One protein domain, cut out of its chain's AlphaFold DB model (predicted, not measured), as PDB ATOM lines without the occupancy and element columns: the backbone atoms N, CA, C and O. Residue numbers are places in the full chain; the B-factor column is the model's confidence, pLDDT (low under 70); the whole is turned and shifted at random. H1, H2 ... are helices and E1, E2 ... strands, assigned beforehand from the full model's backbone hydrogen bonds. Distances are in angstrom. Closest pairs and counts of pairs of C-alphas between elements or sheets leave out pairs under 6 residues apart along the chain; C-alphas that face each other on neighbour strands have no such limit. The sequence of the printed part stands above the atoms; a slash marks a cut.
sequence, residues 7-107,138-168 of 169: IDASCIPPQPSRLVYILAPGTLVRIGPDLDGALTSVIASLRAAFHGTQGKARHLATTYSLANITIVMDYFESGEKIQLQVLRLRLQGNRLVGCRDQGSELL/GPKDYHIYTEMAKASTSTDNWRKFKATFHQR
ATOM      1  N   ILE A   7     240.613 267.302 274.608       91.38
ATOM      2  CA  ILE A   7     240.494 268.696 275.048       91.38
ATOM      3  C   ILE A   7     241.184 269.570 274.010       91.38
ATOM      4  O   ILE A   7     242.340 269.339 273.668       91.38
ATOM      5  N   ASP A   8     240.456 270.538 273.470       92.62
ATOM      6  CA  ASP A   8     241.029 271.534 272.578       92.62
ATOM      7  C   ASP A   8     241.880 272.552 273.351       92.62
ATOM      8  O   ASP A   8     241.569 272.877 274.499       92.62
ATOM      9  N   ALA A   9     242.912 273.106 272.708       88.12
ATOM     10  CA  ALA A   9     243.791 274.106 273.315       88.12
ATOM     11  C   ALA A   9     243.028 275.351 273.804       88.12
ATOM     12  O   ALA A   9     243.415 275.954 274.797       88.12
ATOM     13  N   SER A  10     241.891 275.690 273.182       89.06
ATOM     14  CA  SER A  10     240.997 276.768 273.638       89.06
ATOM     15  C   SER A  10     240.431 276.579 275.053       89.06
ATOM     16  O   SER A  10     239.962 277.539 275.668       89.06
ATOM     17  N   CYS A  11     240.466 275.358 275.598       86.88
ATOM     18  CA  CYS A  11     240.072 275.078 276.977       86.88
ATOM     19  C   CYS A  11     241.162 275.430 277.996       86.88
ATOM     20  O   CYS A  11     240.872 275.444 279.193       86.88
ATOM     21  N   ILE A  12     242.398 275.657 277.548       86.94
ATOM     22  CA  ILE A  12     243.573 275.833 278.395       86.94
ATOM     23  C   ILE A  12     244.026 277.293 278.281       86.94
ATOM     24  O   ILE A  12     244.435 277.728 277.204       86.94
ATOM     25  N   PRO A  13     243.919 278.099 279.349       78.81
ATOM     26  CA  PRO A  13     244.416 279.463 279.312       78.81
ATOM     27  C   PRO A  13     245.950 279.481 279.201       78.81
ATOM     28  O   PRO A  13     246.617 278.599 279.737       78.81
ATOM     29  N   PRO A  14     246.529 280.523 278.581       75.88
ATOM     30  CA  PRO A  14     247.982 280.671 278.476       75.88
ATOM     31  C   PRO A  14     248.651 281.093 279.793       75.88
ATOM     32  O   PRO A  14     249.872 281.063 279.888       75.88
ATOM     33  N   GLN A  15     247.870 281.540 280.781       74.69
ATOM     34  CA  GLN A  15     248.354 281.987 282.086       74.69
ATOM     35  C   GLN A  15     247.678 281.185 283.195       74.69
ATOM     36  O   GLN A  15     246.509 280.801 283.032       74.69
ATOM     37  N   PRO A  16     248.356 280.984 284.332       74.62
ATOM     38  CA  PRO A  16     247.745 280.325 285.468       74.62
ATOM     39  C   PRO A  16     246.533 281.107 285.998       74.62
ATOM     40  O   PRO A  16     246.485 282.338 285.997       74.62
ATOM     41  N   SER A  17     245.463 280.391 286.329       76.19
ATOM     42  CA  SER A  17     244.142 280.924 286.651       76.19
ATOM     43  C   SER A  17     243.276 279.893 287.383       76.19
ATOM     44  O   SER A  17     243.450 278.679 287.251       76.19
ATOM     45  N   ARG A  18     242.262 280.383 288.101       83.25
ATOM     46  CA  ARG A  18     241.106 279.580 288.506       83.25
ATOM     47  C   ARG A  18     240.117 279.531 287.352       83.25
ATOM     48  O   ARG A  18     239.621 280.561 286.896       83.25
ATOM     49  N   LEU A  19     239.814 278.326 286.899       85.00
ATOM     50  CA  LEU A  19     238.994 278.074 285.728       85.00
ATOM     51  C   LEU A  19     237.625 277.558 286.134       85.00
ATOM     52  O   LEU A  19     237.501 276.598 286.890       85.00
ATOM     53  N   VAL A  20     236.597 278.194 285.589       84.31
ATOM     54  CA  VAL A  20     235.199 277.809 285.754       84.31
ATOM     55  C   VAL A  20     234.689 277.340 284.402       84.31
ATOM     56  O   VAL A  20     234.367 278.141 283.525       84.31
ATOM     57  N   TYR A  21     234.628 276.026 284.227       86.44
ATOM     58  CA  TYR A  21     234.084 275.410 283.028       86.44
ATOM     59  C   TYR A  21     232.582 275.219 283.164       86.44
ATOM     60  O   TYR A  21     232.120 274.621 284.129       86.44
ATOM     61  N   ILE A  22     231.820 275.677 282.179       85.62
ATOM     62  CA  ILE A  22     230.364 275.558 282.132       85.62
ATOM     63  C   ILE A  22     229.986 274.649 280.970       85.62
ATOM     64  O   ILE A  22     230.323 274.923 279.822       85.62
ATOM     65  N   LEU A  23     229.246 273.585 281.253       84.94
ATOM     66  CA  LEU A  23     228.833 272.572 280.291       84.94
ATOM     67  C   LEU A  23     227.319 272.357 280.378       84.94
ATOM     68  O   LEU A  23     226.779 272.186 281.463       84.94
ATOM     69  N   ALA A  24     226.613 272.280 279.251       85.19
ATOM     70  CA  ALA A  24     225.214 271.845 279.284       85.19
ATOM     71  C   ALA A  24     225.135 270.353 279.681       85.19
ATOM     72  O   ALA A  24     225.865 269.560 279.076       85.19
ATOM     73  N   PRO A  25     224.233 269.915 280.584       81.69
ATOM     74  CA  PRO A  25     224.182 268.514 281.017       81.69
ATOM     75  C   PRO A  25     223.941 267.516 279.879       81.69
ATOM     76  O   PRO A  25     224.539 266.445 279.845       81.69
ATOM     77  N   GLY A  26     223.164 267.908 278.862       84.94
ATOM     78  CA  GLY A  26     222.970 267.102 277.649       84.94
ATOM     79  C   GLY A  26     224.249 266.877 276.829       84.94
ATOM     80  O   GLY A  26     224.234 266.145 275.846       84.94
ATOM     81  N   THR A  27     225.355 267.530 277.177       88.00
ATOM     82  CA  THR A  27     226.675 267.223 276.620       88.00
ATOM     83  C   THR A  27     227.268 265.973 277.257       88.00
ATOM     84  O   THR A  27     227.812 265.154 276.527       88.00
ATOM     85  N   LEU A  28     227.092 265.764 278.569       86.12
ATOM     86  CA  LEU A  28     227.516 264.524 279.231       86.12
ATOM     87  C   LEU A  28     226.749 263.313 278.703       86.12
ATOM     88  O   LEU A  28     227.357 262.295 278.413       86.12
ATOM     89  N   VAL A  29     225.446 263.464 278.455       86.75
ATOM     90  CA  VAL A  29     224.615 262.408 277.843       86.75
ATOM     91  C   VAL A  29     225.110 262.009 276.448       86.75
ATOM     92  O   VAL A  29     224.978 260.863 276.032       86.75
ATOM     93  N   ARG A  30     225.683 262.960 275.699       86.88
ATOM     94  CA  ARG A  30     226.279 262.694 274.381       86.88
ATOM     95  C   ARG A  30     227.659 262.045 274.476       86.88
ATOM     96  O   ARG A  30     228.064 261.381 273.532       86.88
ATOM     97  N   ILE A  31     228.363 262.252 275.586       87.50
ATOM     98  CA  ILE A  31     229.644 261.608 275.887       87.50
ATOM     99  C   ILE A  31     229.417 260.151 276.307       87.50
ATOM    100  O   ILE A  31     230.176 259.276 275.901       87.50
ATOM    101  N   GLY A  32     228.374 259.872 277.090       84.69
ATOM    102  CA  GLY A  32     228.041 258.512 277.495       84.69
ATOM    103  C   GLY A  32     226.710 258.393 278.244       84.69
ATOM    104  O   GLY A  32     226.148 259.401 278.675       84.69
ATOM    105  N   PRO A  33     226.211 257.155 278.419       77.44
ATOM    106  CA  PRO A  33     224.917 256.876 279.052       77.44
ATOM    107  C   PRO A  33     224.916 257.098 280.576       77.44
ATOM    108  O   PRO A  33     223.865 257.140 281.215       77.44
ATOM    109  N   ASP A  34     226.096 257.245 281.172       81.50
ATOM    110  CA  ASP A  34     226.289 257.486 282.597       81.50
ATOM    111  C   ASP A  34     226.791 258.916 282.810       81.50
ATOM    112  O   ASP A  34     227.884 259.274 282.367       81.50
ATOM    113  N   LEU A  35     225.982 259.732 283.485       81.81
ATOM    114  CA  LEU A  35     226.305 261.125 283.763       81.81
ATOM    115  C   LEU A  35     227.524 261.262 284.686       81.81
ATOM    116  O   LEU A  35     228.370 262.123 284.434       81.81
ATOM    117  N   ASP A  36     227.641 260.418 285.714       79.75
ATOM    118  CA  ASP A  36     228.764 260.443 286.659       79.75
ATOM    119  C   ASP A  36     230.048 259.949 285.979       79.75
ATOM    120  O   ASP A  36     231.101 260.591 286.084       79.75
ATOM    121  N   GLY A  37     229.962 258.857 285.218       82.88
ATOM    122  CA  GLY A  37     231.071 258.334 284.423       82.88
ATOM    123  C   GLY A  37     231.553 259.329 283.363       82.88
ATOM    124  O   GLY A  37     232.754 259.593 283.257       82.88
ATOM    125  N   ALA A  38     230.628 259.949 282.623       87.25
ATOM    126  CA  ALA A  38     230.943 260.976 281.633       87.25
ATOM    127  C   ALA A  38     231.592 262.203 282.284       87.25
ATOM    128  O   ALA A  38     232.607 262.695 281.794       87.25
ATOM    129  N   LEU A  39     231.061 262.680 283.412       86.56
ATOM    130  CA  LEU A  39     231.644 263.800 284.149       86.56
ATOM    131  C   LEU A  39     233.059 263.482 284.642       86.56
ATOM    132  O   LEU A  39     233.965 264.300 284.485       86.56
ATOM    133  N   THR A  40     233.251 262.300 285.225       84.75
ATOM    134  CA  THR A  40     234.559 261.840 285.703       84.75
ATOM    135  C   THR A  40     235.559 261.807 284.550       84.75
ATOM    136  O   THR A  40     236.680 262.300 284.692       84.75
ATOM    137  N   SER A  41     235.137 261.321 283.378       87.25
ATOM    138  CA  SER A  41     235.956 261.339 282.166       87.25
ATOM    139  C   SER A  41     236.304 262.762 281.719       87.25
ATOM    140  O   SER A  41     237.465 263.020 281.414       87.25
ATOM    141  N   VAL A  42     235.354 263.703 281.747       90.25
ATOM    142  CA  VAL A  42     235.616 265.115 281.419       90.25
ATOM    143  C   VAL A  42     236.633 265.736 282.376       90.25
ATOM    144  O   VAL A  42     237.585 266.366 281.920       90.25
ATOM    145  N   ILE A  43     236.471 265.549 283.689       86.94
ATOM    146  CA  ILE A  43     237.398 266.090 284.696       86.94
ATOM    147  C   ILE A  43     238.798 265.494 284.510       86.94
ATOM    148  O   ILE A  43     239.790 266.223 284.560       86.94
ATOM    149  N   ALA A  44     238.892 264.185 284.267       87.25
ATOM    150  CA  ALA A  44     240.159 263.515 283.997       87.25
ATOM    151  C   ALA A  44     240.831 264.056 282.726       87.25
ATOM    152  O   ALA A  44     242.013 264.394 282.769       87.25
ATOM    153  N   SER A  45     240.079 264.218 281.632       89.88
ATOM    154  CA  SER A  45     240.579 264.791 280.379       89.88
ATOM    155  C   SER A  45     241.053 266.236 280.553       89.88
ATOM    156  O   SER A  45     242.131 266.582 280.071       89.88
ATOM    157  N   LEU A  46     240.300 267.073 281.280       88.62
ATOM    158  CA  LEU A  46     240.712 268.444 281.599       88.62
ATOM    159  C   LEU A  46     242.026 268.445 282.383       88.62
ATOM    160  O   LEU A  46     242.964 269.123 281.987       88.62
ATOM    161  N   ARG A  47     242.137 267.637 283.446       86.25
ATOM    162  CA  ARG A  47     243.378 267.504 284.228       86.25
ATOM    163  C   ARG A  47     244.559 267.065 283.370       86.25
ATOM    164  O   ARG A  47     245.624 267.667 283.462       86.25
ATOM    165  N   ALA A  48     244.370 266.043 282.537       86.25
ATOM    166  CA  ALA A  48     245.399 265.528 281.639       86.25
ATOM    167  C   ALA A  48     245.901 266.598 280.659       86.25
ATOM    168  O   ALA A  48     247.104 266.696 280.433       86.25
ATOM    169  N   ALA A  49     245.007 267.450 280.149       86.62
ATOM    170  CA  ALA A  49     245.375 268.537 279.247       86.62
ATOM    171  C   ALA A  49     246.293 269.588 279.903       86.62
ATOM    172  O   ALA A  49     247.151 270.142 279.223       86.62
ATOM    173  N   PHE A  50     246.184 269.808 281.219       79.06
ATOM    174  CA  PHE A  50     247.082 270.704 281.964       79.06
ATOM    175  C   PHE A  50     248.439 270.085 282.314       79.06
ATOM    176  O   PHE A  50     249.403 270.820 282.525       79.06
ATOM    177  N   HIS A  51     248.547 268.755 282.382       67.00
ATOM    178  CA  HIS A  51     249.805 268.087 282.734       67.00
ATOM    179  C   HIS A  51     250.918 268.300 281.692       67.00
ATOM    180  O   HIS A  51     252.090 268.165 282.034       67.00
ATOM    181  N   GLY A  52     250.575 268.682 280.455       60.47
ATOM    182  CA  GLY A  52     251.545 269.097 279.432       60.47
ATOM    183  C   GLY A  52     252.152 270.490 279.659       60.47
ATOM    184  O   GLY A  52     253.143 270.834 279.025       60.47
ATOM    185  N   THR A  53     251.591 271.284 280.573       59.09
ATOM    186  CA  THR A  53     251.933 272.693 280.819       59.09
ATOM    187  C   THR A  53     252.292 272.898 282.291       59.09
ATOM    188  O   THR A  53     251.449 273.338 283.058       59.09
ATOM    189  N   GLN A  54     253.515 272.520 282.686       54.25
ATOM    190  CA  GLN A  54     254.280 272.869 283.913       54.25
ATOM    191  C   GLN A  54     253.608 272.890 285.318       54.25
ATOM    192  O   GLN A  54     254.322 272.972 286.311       54.25
ATOM    193  N   GLY A  55     252.296 272.683 285.469       62.00
ATOM    194  CA  GLY A  55     251.566 272.799 286.732       62.00
ATOM    195  C   GLY A  55     250.604 271.636 286.987       62.00
ATOM    196  O   GLY A  55     250.056 271.018 286.073       62.00
ATOM    197  N   LYS A  56     250.380 271.316 288.267       69.06
ATOM    198  CA  LYS A  56     249.409 270.291 288.687       69.06
ATOM    199  C   LYS A  56     248.018 270.914 288.777       69.06
ATOM    200  O   LYS A  56     247.664 271.439 289.831       69.06
ATOM    201  N   ALA A  57     247.222 270.811 287.715       79.06
ATOM    202  CA  ALA A  57     245.818 271.205 287.788       79.06
ATOM    203  C   ALA A  57     245.050 270.347 288.807       79.06
ATOM    204  O   ALA A  57     245.164 269.114 288.831       79.06
ATOM    205  N   ARG A  58     244.246 271.002 289.645       80.06
ATOM    206  CA  ARG A  58     243.444 270.362 290.696       80.06
ATOM    207  C   ARG A  58     241.969 270.618 290.445       80.06
ATOM    208  O   ARG A  58     241.566 271.747 290.193       80.06
ATOM    209  N   HIS A  59     241.161 269.569 290.525       79.56
ATOM    210  CA  HIS A  59     239.710 269.723 290.556       79.56
ATOM    211  C   HIS A  59     239.300 270.166 291.957       79.56
ATOM    212  O   HIS A  59     239.660 269.510 292.932       79.56
ATOM    213  N   LEU A  60     238.597 271.292 292.044       73.88
ATOM    214  CA  LEU A  60     238.093 271.820 293.303       73.88
ATOM    215  C   LEU A  60     236.654 271.375 293.551       73.88
ATOM    216  O   LEU A  60     236.339 270.809 294.592       73.88
ATOM    217  N   ALA A  61     235.765 271.682 292.609       67.75
ATOM    218  CA  ALA A  61     234.332 271.558 292.823       67.75
ATOM    219  C   ALA A  61     233.590 271.255 291.527       67.75
ATOM    220  O   ALA A  61     234.016 271.656 290.442       67.75
ATOM    221  N   THR A  62     232.437 270.603 291.660       70.19
ATOM    222  CA  THR A  62     231.444 270.504 290.590       70.19
ATOM    223  C   THR A  62     230.074 270.881 291.132       70.19
ATOM    224  O   THR A  62     229.699 270.438 292.216       70.19
ATOM    225  N   THR A  63     229.321 271.683 290.381       70.38
ATOM    226  CA  THR A  63     227.928 272.026 290.693       70.38
ATOM    227  C   THR A  63     227.009 271.673 289.530       70.38
ATOM    228  O   THR A  63     227.444 271.593 288.377       70.38
ATOM    229  N   TYR A  64     225.727 271.454 289.832       67.50
ATOM    230  CA  TYR A  64     224.757 270.923 288.881       67.50
ATOM    231  C   TYR A  64     223.488 271.764 288.847       67.50
ATOM    232  O   TYR A  64     222.988 272.259 289.853       67.50
ATOM    233  N   SER A  65     222.939 271.894 287.650       65.94
ATOM    234  CA  SER A  65     221.600 272.396 287.395       65.94
ATOM    235  C   SER A  65     221.098 271.775 286.095       65.94
ATOM    236  O   SER A  65     221.879 271.257 285.295       65.94
ATOM    237  N   LEU A  66     219.798 271.891 285.832       66.88
ATOM    238  CA  LEU A  66     219.214 271.461 284.556       66.88
ATOM    239  C   LEU A  66     219.808 272.182 283.346       66.88
ATOM    240  O   LEU A  66     219.846 271.635 282.246       66.88
ATOM    241  N   ALA A  67     220.233 273.430 283.542       67.88
ATOM    242  CA  ALA A  67     220.775 274.252 282.474       67.88
ATOM    243  C   ALA A  67     222.275 274.009 282.281       67.88
ATOM    244  O   ALA A  67     222.744 273.930 281.148       67.88
ATOM    245  N   ASN A  68     223.016 273.883 283.382       75.19
ATOM    246  CA  ASN A  68     224.472 273.907 283.395       75.19
ATOM    247  C   ASN A  68     225.056 272.979 284.465       75.19
ATOM    248  O   ASN A  68     224.572 272.928 285.594       75.19
ATOM    249  N   ILE A  69     226.161 272.340 284.115       78.00
ATOM    250  CA  ILE A  69     227.130 271.721 285.011       78.00
ATOM    251  C   ILE A  69     228.335 272.648 285.045       78.00
ATOM    252  O   ILE A  69     228.820 273.061 283.990       78.00
ATOM    253  N   THR A  70     228.807 272.970 286.240       81.44
ATOM    254  CA  THR A  70     229.966 273.843 286.424       81.44
ATOM    255  C   THR A  70     231.091 273.050 287.058       81.44
ATOM    256  O   THR A  70     230.868 272.409 288.077       81.44
ATOM    257  N   ILE A  71     232.288 273.089 286.478       82.50
ATOM    258  CA  ILE A  71     233.483 272.395 286.965       82.50
ATOM    259  C   ILE A  71     234.537 273.452 287.278       82.50
ATOM    260  O   ILE A  71     234.914 274.230 286.402       82.50
ATOM    261  N   VAL A  72     235.016 273.476 288.518       82.81
ATOM    262  CA  VAL A  72     236.050 274.409 288.970       82.81
ATOM    263  C   VAL A  72     237.391 273.690 289.018       82.81
ATOM    264  O   VAL A  72     237.550 272.703 289.742       82.81
ATOM    265  N   MET A  73     238.344 274.201 288.249       83.50
ATOM    266  CA  MET A  73     239.713 273.708 288.163       83.50
ATOM    267  C   MET A  73     240.677 274.804 288.605       83.50
ATOM    268  O   MET A  73     240.604 275.930 288.120       83.50
ATOM    269  N   ASP A  74     241.606 274.458 289.484       80.69
ATOM    270  CA  ASP A  74     242.698 275.333 289.884       80.69
ATOM    271  C   ASP A  74     243.968 274.980 289.133       80.69
ATOM    272  O   ASP A  74     244.414 273.830 289.146       80.69
ATOM    273  N   TYR A  75     244.551 275.996 288.509       79.00
ATOM    274  CA  TYR A  75     245.833 275.930 287.833       79.00
ATOM    275  C   TYR A  75     246.612 277.204 288.168       79.00
ATOM    276  O   TYR A  75     246.465 278.202 287.483       79.00
ATOM    277  N   PHE A  76     247.367 277.214 289.264       73.75
ATOM    278  CA  PHE A  76     248.178 278.360 289.697       73.75
ATOM    279  C   PHE A  76     249.458 277.885 290.390       73.75
ATOM    280  O   PHE A  76     249.485 276.784 290.951       73.75
ATOM    281  N   GLU A  77     250.498 278.712 290.366       67.69
ATOM    282  CA  GLU A  77     251.746 278.513 291.099       67.69
ATOM    283  C   GLU A  77     251.795 279.350 292.386       67.69
ATOM    284  O   GLU A  77     251.021 280.288 292.604       67.69
ATOM    285  N   SER A  78     252.695 278.976 293.298       60.81
ATOM    286  CA  SER A  78     252.837 279.670 294.579       60.81
ATOM    287  C   SER A  78     253.268 281.122 294.365       60.81
ATOM    288  O   SER A  78     254.322 281.376 293.794       60.81
ATOM    289  N   GLY A  79     252.487 282.066 294.894       63.84
ATOM    290  CA  GLY A  79     252.764 283.503 294.793       63.84
ATOM    291  C   GLY A  79     252.088 284.198 293.609       63.84
ATOM    292  O   GLY A  79     252.176 285.419 293.500       63.84
ATOM    293  N   GLU A  80     251.371 283.466 292.754       68.56
ATOM    294  CA  GLU A  80     250.652 284.063 291.631       68.56
ATOM    295  C   GLU A  80     249.303 284.662 292.036       68.56
ATOM    296  O   GLU A  80     248.568 284.148 292.886       68.56
ATOM    297  N   LYS A  81     248.932 285.760 291.370       66.31
ATOM    298  CA  LYS A  81     247.606 286.354 291.521       66.31
ATOM    299  C   LYS A  81     246.571 285.467 290.832       66.31
ATOM    300  O   LYS A  81     246.592 285.313 289.615       66.31
ATOM    301  N   ILE A  82     245.609 284.964 291.603       68.62
ATOM    302  CA  ILE A  82     244.498 284.170 291.072       68.62
ATOM    303  C   ILE A  82     243.645 285.042 290.143       68.62
ATOM    304  O   ILE A  82     242.964 285.966 290.593       68.62
ATOM    305  N   GLN A  83     243.653 284.727 288.850       73.81
ATOM    306  CA  GLN A  83     242.697 285.267 287.885       73.81
ATOM    307  C   GLN A  83     241.556 284.271 287.671       73.81
ATOM    308  O   GLN A  83     241.795 283.079 287.496       73.81
ATOM    309  N   LEU A  84     240.313 284.751 287.684       75.62
ATOM    310  CA  LEU A  84     239.145 283.936 287.363       75.62
ATOM    311  C   LEU A  84     238.898 283.956 285.851       75.62
ATOM    312  O   LEU A  84     238.718 285.024 285.267       75.62
ATOM    313  N   GLN A  85     238.814 282.782 285.229       80.00
ATOM    314  CA  GLN A  85     238.415 282.642 283.829       80.00
ATOM    315  C   GLN A  85     237.212 281.709 283.706       80.00
ATOM    316  O   GLN A  85     237.218 280.592 284.221       80.00
ATOM    317  N   VAL A  86     236.178 282.163 282.995       82.00
ATOM    318  CA  VAL A  86     234.953 281.390 282.754       82.00
ATOM    319  C   VAL A  86     234.932 280.920 281.302       82.00
ATOM    320  O   VAL A  86     235.018 281.724 280.370       82.00
ATOM    321  N   LEU A  87     234.816 279.609 281.109       86.62
ATOM    322  CA  LEU A  87     234.848 278.958 279.804       86.62
ATOM    323  C   LEU A  87     233.587 278.122 279.611       86.62
ATOM    324  O   LEU A  87     233.301 277.216 280.388       86.62
ATOM    325  N   ARG A  88     232.839 278.379 278.541       87.56
ATOM    326  CA  ARG A  88     231.746 277.504 278.113       87.56
ATOM    327  C   ARG A  88     232.307 276.385 277.254       87.56
ATOM    328  O   ARG A  88     232.893 276.640 276.205       87.56
ATOM    329  N   LEU A  89     232.095 275.153 277.692       90.56
ATOM    330  CA  LEU A  89     232.500 273.955 276.982       90.56
ATOM    331  C   LEU A  89     231.407 273.510 276.013       90.56
ATOM    332  O   LEU A  89     230.224 273.424 276.358       90.56
ATOM    333  N   ARG A  90     231.820 273.177 274.792       90.12
ATOM    334  CA  ARG A  90     230.973 272.562 273.769       90.12
ATOM    335  C   ARG A  90     231.641 271.297 273.258       90.12
ATOM    336  O   ARG A  90     232.837 271.293 273.001       90.12
ATOM    337  N   LEU A  91     230.857 270.241 273.084       91.12
ATOM    338  CA  LEU A  91     231.322 269.025 272.425       91.12
ATOM    339  C   LEU A  91     231.208 269.194 270.907       91.12
ATOM    340  O   LEU A  91     230.118 269.455 270.395       91.12
ATOM    341  N   GLN A  92     232.329 269.034 270.212       90.56
ATOM    342  CA  GLN A  92     232.432 268.984 268.757       90.56
ATOM    343  C   GLN A  92     233.106 267.664 268.372       90.56
ATOM    344  O   GLN A  92     234.280 267.440 268.671       90.56
ATOM    345  N   GLY A  93     232.346 266.747 267.768       87.38
ATOM    346  CA  GLY A  93     232.798 265.365 267.594       87.38
ATOM    347  C   GLY A  93     233.117 264.722 268.948       87.38
ATOM    348  O   GLY A  93     232.284 264.742 269.849       87.38
ATOM    349  N   ASN A  94     234.338 264.203 269.107       87.81
ATOM    350  CA  ASN A  94     234.841 263.635 270.366       87.81
ATOM    351  C   ASN A  94     235.787 264.597 271.127       87.81
ATOM    352  O   ASN A  94     236.689 264.165 271.848       87.81
ATOM    353  N   ARG A  95     235.645 265.914 270.919       92.25
ATOM    354  CA  ARG A  95     236.506 266.939 271.527       92.25
ATOM    355  C   ARG A  95     235.688 268.020 272.227       92.25
ATOM    356  O   ARG A  95     234.683 268.488 271.697       92.25
ATOM    357  N   LEU A  96     236.133 268.434 273.409       93.38
ATOM    358  CA  LEU A  96     235.615 269.605 274.105       93.38
ATOM    359  C   LEU A  96     236.379 270.848 273.663       93.38
ATOM    360  O   LEU A  96     237.605 270.887 273.729       93.38
ATOM    361  N   VAL A  97     235.627 271.850 273.219       93.19
ATOM    362  CA  VAL A  97     236.122 273.161 272.796       93.19
ATOM    363  C   VAL A  97     235.651 274.203 273.801       93.19
ATOM    364  O   VAL A  97     234.481 274.202 274.199       93.19
ATOM    365  N   GLY A  98     236.567 275.074 274.218       89.06
ATOM    366  CA  GLY A  98     236.316 276.136 275.178       89.06
ATOM    367  C   GLY A  98     236.039 277.448 274.461       89.06
ATOM    368  O   GLY A  98     236.789 277.873 273.590       89.06
ATOM    369  N   CYS A  99     234.962 278.126 274.835       86.56
ATOM    370  CA  CYS A  99     234.732 279.508 274.434       86.56
ATOM    371  C   CYS A  99     234.718 280.370 275.690       86.56
ATOM    372  O   CYS A  99     233.986 280.057 276.631       86.56
ATOM    373  N   ARG A 100     235.496 281.458 275.711       79.25
ATOM    374  CA  ARG A 100     235.398 282.446 276.793       79.25
ATOM    375  C   ARG A 100     233.967 282.942 276.885       79.25
ATOM    376  O   ARG A 100     233.375 283.308 275.868       79.25
ATOM    377  N   ASP A 101     233.417 282.920 278.093       68.88
ATOM    378  CA  ASP A 101     232.110 283.513 278.313       68.88
ATOM    379  C   ASP A 101     232.264 285.029 278.195       68.88
ATOM    380  O   ASP A 101     232.814 285.681 279.079       68.88
ATOM    381  N   GLN A 102     231.840 285.586 277.060       58.78
ATOM    382  CA  GLN A 102     231.850 287.035 276.834       58.78
ATOM    383  C   GLN A 102     230.723 287.745 277.602       58.78
ATOM    384  O   GLN A 102     230.645 288.970 277.589       58.78
ATOM    385  N   GLY A 103     229.849 286.991 278.282       55.91
ATOM    386  CA  GLY A 103     228.806 287.527 279.147       55.91
ATOM    387  C   GLY A 103     229.403 288.179 280.391       55.91
ATOM    388  O   GLY A 103     229.648 287.504 281.394       55.91
ATOM    389  N   SER A 104     229.600 289.498 280.331       56.69
ATOM    390  CA  SER A 104     230.084 290.316 281.447       56.69
ATOM    391  C   SER A 104     229.270 290.088 282.722       56.69
ATOM    392  O   SER A 104     229.849 290.032 283.796       56.69
ATOM    393  N   GLU A 105     227.957 289.862 282.632       59.69
ATOM    394  CA  GLU A 105     227.089 289.690 283.803       59.69
ATOM    395  C   GLU A 105     227.430 288.467 284.657       59.69
ATOM    396  O   GLU A 105     227.481 288.575 285.882       59.69
ATOM    397  N   LEU A 106     227.687 287.305 284.046       62.28
ATOM    398  CA  LEU A 106     228.001 286.091 284.800       62.28
ATOM    399  C   LEU A 106     229.360 286.224 285.479       62.28
ATOM    400  O   LEU A 106     229.491 285.960 286.670       62.28
ATOM    401  N   LEU A 107     230.355 286.672 284.715       61.75
ATOM    402  CA  LEU A 107     231.712 286.879 285.198       61.75
ATOM    403  C   LEU A 107     231.757 287.952 286.297       61.75
ATOM    404  O   LEU A 107     232.370 287.728 287.339       61.75
ATOM    405  N   GLY A 138     221.029 272.560 295.317       41.97
ATOM    406  CA  GLY A 138     221.558 271.621 296.310       41.97
ATOM    407  C   GLY A 138     222.729 270.685 295.940       41.97
ATOM    408  O   GLY A 138     223.159 270.617 294.789       41.97
ATOM    409  N   PRO A 139     223.282 269.970 296.947       45.69
ATOM    410  CA  PRO A 139     224.241 268.869 296.770       45.69
ATOM    411  C   PRO A 139     223.679 267.760 295.855       45.69
ATOM    412  O   PRO A 139     222.527 267.826 295.428       45.69
ATOM    413  N   LYS A 140     224.476 266.719 295.556       45.44
ATOM    414  CA  LYS A 140     224.072 265.539 294.746       45.44
ATOM    415  C   LYS A 140     222.723 264.909 295.166       45.44
ATOM    416  O   LYS A 140     222.139 264.160 294.390       45.44
ATOM    417  N   ASP A 141     222.237 265.257 296.354       46.56
ATOM    418  CA  ASP A 141     220.976 264.850 296.973       46.56
ATOM    419  C   ASP A 141     219.737 265.611 296.478       46.56
ATOM    420  O   ASP A 141     218.622 265.344 296.929       46.56
ATOM    421  N   TYR A 142     219.875 266.565 295.557       58.72
ATOM    422  CA  TYR A 142     218.703 267.236 295.022       58.72
ATOM    423  C   TYR A 142     218.001 266.368 293.972       58.72
ATOM    424  O   TYR A 142     218.628 265.914 293.017       58.72
ATOM    425  N   HIS A 143     216.681 266.191 294.106       64.12
ATOM    426  CA  HIS A 143     215.840 265.334 293.251       64.12
ATOM    427  C   HIS A 143     216.130 265.485 291.745       64.12
ATOM    428  O   HIS A 143     216.148 264.504 291.007       64.12
ATOM    429  N   ILE A 144     216.446 266.701 291.289       67.50
ATOM    430  CA  ILE A 144     216.825 266.962 289.893       67.50
ATOM    431  C   ILE A 144     218.066 266.180 289.458       67.50
ATOM    432  O   ILE A 144     218.079 265.699 288.331       67.50
ATOM    433  N   TYR A 145     219.099 266.043 290.293       69.00
ATOM    434  CA  TYR A 145     220.292 265.275 289.937       69.00
ATOM    435  C   TYR A 145     219.950 263.801 289.724       69.00
ATOM    436  O   TYR A 145     220.323 263.220 288.707       69.00
ATOM    437  N   THR A 146     219.172 263.216 290.637       73.25
ATOM    438  CA  THR A 146     218.697 261.833 290.520       73.25
ATOM    439  C   THR A 146     217.898 261.622 289.234       73.25
ATOM    440  O   THR A 146     218.126 260.649 288.517       73.25
ATOM    441  N   GLU A 147     216.994 262.542 288.901       76.31
ATOM    442  CA  GLU A 147     216.208 262.459 287.667       76.31
ATOM    443  C   GLU A 147     217.070 262.668 286.413       76.31
ATOM    444  O   GLU A 147     216.901 261.960 285.418       76.31
ATOM    445  N   MET A 148     218.059 263.564 286.467       75.75
ATOM    446  CA  MET A 148     219.037 263.748 285.393       75.75
ATOM    447  C   MET A 148     219.879 262.489 285.158       75.75
ATOM    448  O   MET A 148     220.082 262.109 284.006       75.75
ATOM    449  N   ALA A 149     220.346 261.836 286.224       79.44
ATOM    450  CA  ALA A 149     221.128 260.603 286.148       79.44
ATOM    451  C   ALA A 149     220.297 259.435 285.590       79.44
ATOM    452  O   ALA A 149     220.757 258.708 284.716       79.44
ATOM    453  N   LYS A 150     219.027 259.289 285.995       83.62
ATOM    454  CA  LYS A 150     218.117 258.300 285.384       83.62
ATOM    455  C   LYS A 150     217.917 258.562 283.887       83.62
ATOM    456  O   LYS A 150     217.936 257.639 283.068       83.62
ATOM    457  N   ALA A 151     217.741 259.831 283.520       82.81
ATOM    458  CA  ALA A 151     217.512 260.240 282.141       82.81
ATOM    459  C   ALA A 151     218.772 260.181 281.259       82.81
ATOM    460  O   ALA A 151     218.636 260.181 280.036       82.81
ATOM    461  N   SER A 152     219.982 260.123 281.833       84.00
ATOM    462  CA  SER A 152     221.234 260.134 281.060       84.00
ATOM    463  C   SER A 152     221.493 258.850 280.284       84.00
ATOM    464  O   SER A 152     222.314 258.859 279.376       84.00
ATOM    465  N   THR A 153     220.766 257.776 280.602       85.25
ATOM    466  CA  THR A 153     220.894 256.441 279.993       85.25
ATOM    467  C   THR A 153     220.833 256.438 278.465       85.25
ATOM    468  O   THR A 153     221.425 255.569 277.828       85.25
ATOM    469  N   SER A 154     220.137 257.400 277.855       85.62
ATOM    470  CA  SER A 154     220.162 257.609 276.409       85.62
ATOM    471  C   SER A 154     219.826 259.051 276.041       85.62
ATOM    472  O   SER A 154     219.165 259.781 276.784       85.62
ATOM    473  N   THR A 155     220.225 259.464 274.834       84.94
ATOM    474  CA  THR A 155     219.861 260.792 274.311       84.94
ATOM    475  C   THR A 155     218.341 260.954 274.185       84.94
ATOM    476  O   THR A 155     217.822 262.045 274.421       84.94
ATOM    477  N   ASP A 156     217.609 259.886 273.865       87.38
ATOM    478  CA  ASP A 156     216.151 259.939 273.729       87.38
ATOM    479  C   ASP A 156     215.450 260.078 275.085       87.38
ATOM    480  O   ASP A 156     214.537 260.898 275.221       87.38
ATOM    481  N   ASN A 157     215.911 259.355 276.110       85.50
ATOM    482  CA  ASN A 157     215.410 259.500 277.479       85.50
ATOM    483  C   ASN A 157     215.663 260.916 278.003       85.50
ATOM    484  O   ASN A 157     214.766 261.544 278.571       85.50
ATOM    485  N   TRP A 158     216.840 261.470 277.709       86.88
ATOM    486  CA  TRP A 158     217.172 262.848 278.038       86.88
ATOM    487  C   TRP A 158     216.260 263.873 277.347       86.88
ATOM    488  O   TRP A 158     215.828 264.845 277.972       86.88
ATOM    489  N   ARG A 159     215.923 263.672 276.062       85.06
ATOM    490  CA  ARG A 159     214.975 264.550 275.349       85.06
ATOM    491  C   ARG A 159     213.589 264.515 275.991       85.06
ATOM    492  O   ARG A 159     213.021 265.583 276.219       85.06
ATOM    493  N   LYS A 160     213.076 263.323 276.317       86.12
ATOM    494  CA  LYS A 160     211.778 263.151 276.996       86.12
ATOM    495  C   LYS A 160     211.763 263.860 278.350       86.12
ATOM    496  O   LYS A 160     210.856 264.642 278.603       86.12
ATOM    497  N   PHE A 161     212.802 263.658 279.159       83.94
ATOM    498  CA  PHE A 161     212.971 264.313 280.458       83.94
ATOM    499  C   PHE A 161     212.960 265.847 280.363       83.94
ATOM    500  O   PHE A 161     212.270 266.519 281.129       83.94
ATOM    501  N   LYS A 162     213.682 266.429 279.395       79.81
ATOM    502  CA  LYS A 162     213.660 267.888 279.205       79.81
ATOM    503  C   LYS A 162     212.283 268.402 278.788       79.81
ATOM    504  O   LYS A 162     211.882 269.467 279.253       79.81
ATOM    505  N   ALA A 163     211.569 267.675 277.928       80.44
ATOM    506  CA  ALA A 163     210.239 268.076 277.470       80.44
ATOM    507  C   ALA A 163     209.233 268.152 278.632       80.44
ATOM    508  O   ALA A 163     208.529 269.151 278.759       80.44
ATOM    509  N   THR A 164     209.228 267.165 279.533       75.19
ATOM    510  CA  THR A 164     208.377 267.184 280.735       75.19
ATOM    511  C   THR A 164     208.750 268.296 281.710       75.19
ATOM    512  O   THR A 164     207.867 268.856 282.354       75.19
ATOM    513  N   PHE A 165     210.030 268.661 281.818       66.69
ATOM    514  CA  PHE A 165     210.443 269.756 282.700       66.69
ATOM    515  C   PHE A 165     210.049 271.139 282.159       66.69
ATOM    516  O   PHE A 165     209.723 272.033 282.937       66.69
ATOM    517  N   HIS A 166     210.036 271.319 280.834       58.84
ATOM    518  CA  HIS A 166     209.563 272.558 280.206       58.84
ATOM    519  C   HIS A 166     208.053 272.773 280.357       58.84
ATOM    520  O   HIS A 166     207.627 273.917 280.411       58.84
ATOM    521  N   GLN A 167     207.263 271.703 280.465       51.84
ATOM    522  CA  GLN A 167     205.808 271.777 280.662       51.84
ATOM    523  C   GLN A 167     205.390 272.084 282.110       51.84
ATOM    524  O   GLN A 167     204.231 272.397 282.356       51.84
ATOM    525  N   ARG A 168     206.309 271.958 283.078       51.41
ATOM    526  CA  ARG A 168     206.059 272.190 284.514       51.41
ATOM    527  C   ARG A 168     206.505 273.578 285.001       51.41
ATOM    528  O   ARG A 168     206.448 273.833 286.201       51.41
TER     529      ARG A 168
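What this domain is: This is residues 7 to 107 and 138 to 168 of the 169 residues of an uncharacterized protein of Zopfia rhizophila CBS 207.26 (UniProt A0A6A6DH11). A strongly twisted wall of five strands has the long helix H2 and the short helix H1 over one face, and a helical hairpin, H4 and H5, sits at one end of the long axis, where it meets H1 and the first residues of H2. The printed part has 132 residues, with named elements in the order E1 H1 H2 E2 E3 E4 E5 H3 H4 H5. The mixed sheet runs E2 E3 E1 E4 E5, and the class is mixed, helices and strands. The whole is compact, with a radius of gyration of the C-alphas of 15.5 A, yet elongated, spanning 49 by 30 by 27 A.

Where its parts are: After residues 7 to 16, E1 is residues 17 to 23, 18.6 A long, from C-alpha 17 at (244.142, 280.924, 286.651). H1 is residues 25 to 31, 10.2 A, and H2 residues 35 to 51, 24.5 A. E2, residues 58 to 64, is 18.8 A long, and E3, residues 69 to 75, 19.4 A. E4, residues 84 to 92, is 24.8 A long, and E5, residues 95 to 100, 16.4 A. H3 is residues 104 to 107, 5.3 A. H4, residues 143 to 151, is 12.3 A long, and H5, residues 155 to 166, 16.7 A, ending at C-alpha 166 at (209.563, 272.558, 280.206).

How they stand to each other: E1 and E4 are parallel, with N 20 and O 85 at 2.8 A. E3 and E1 are antiparallel, with N 19 and O 73 at 2.8 A. The hairpins E2 and E3, with N 60 and O 72 at 2.9 A, and E4 and E5, with N 90 and O 97 at 2.9 A, are antiparallel; these four N and O pairs are within hydrogen-bond range. H1 and H2 are on the same face of the sheet, in two layers, helices over one face. E1, H1, H2 and E2 form a split strand-helix-strand unit, E3 between its strands, with a right-handed crossover. H1 and H2 touch about perpendicular, 78 degrees, closest at the C-alphas of Leu 28 and Ala 38, 5.5 A. H1 and H5 touch, opposite ways at a shallow tilt of 6 degrees, closest at the C-alphas of Val 29 and Thr 155, 6.1 A. In the hairpin H4 and H5 the closest C-alphas, Ala 151 and Trp 158, are 4.9 A apart. H2 and H4 only just touch, only at their ends, with 3 pairs of C-alphas within 8 A, the closest Leu 35 and Ala 149, 5.7 A. H3 only grazes the sheet, with residues 106 to 107. In H2, H4 and H5 every O i to N i+4 pair is within hydrogen-bond range, in H1 2 of 3; H3 is too short for one.

The domain as a whole: The C-alphas farthest apart, Gly 79 and Gln 167, are 50.4 A apart. Residues 108 to 137 are not printed, and C-alphas 107 and 138 are 21.4 A apart across the cut. Of the links printed whole, none is long. The mean pLDDT of the printed part is 77.4, with 36 residues under 70, among them 51 to 56, 77 to 82, 101 to 107 and 138 to 145.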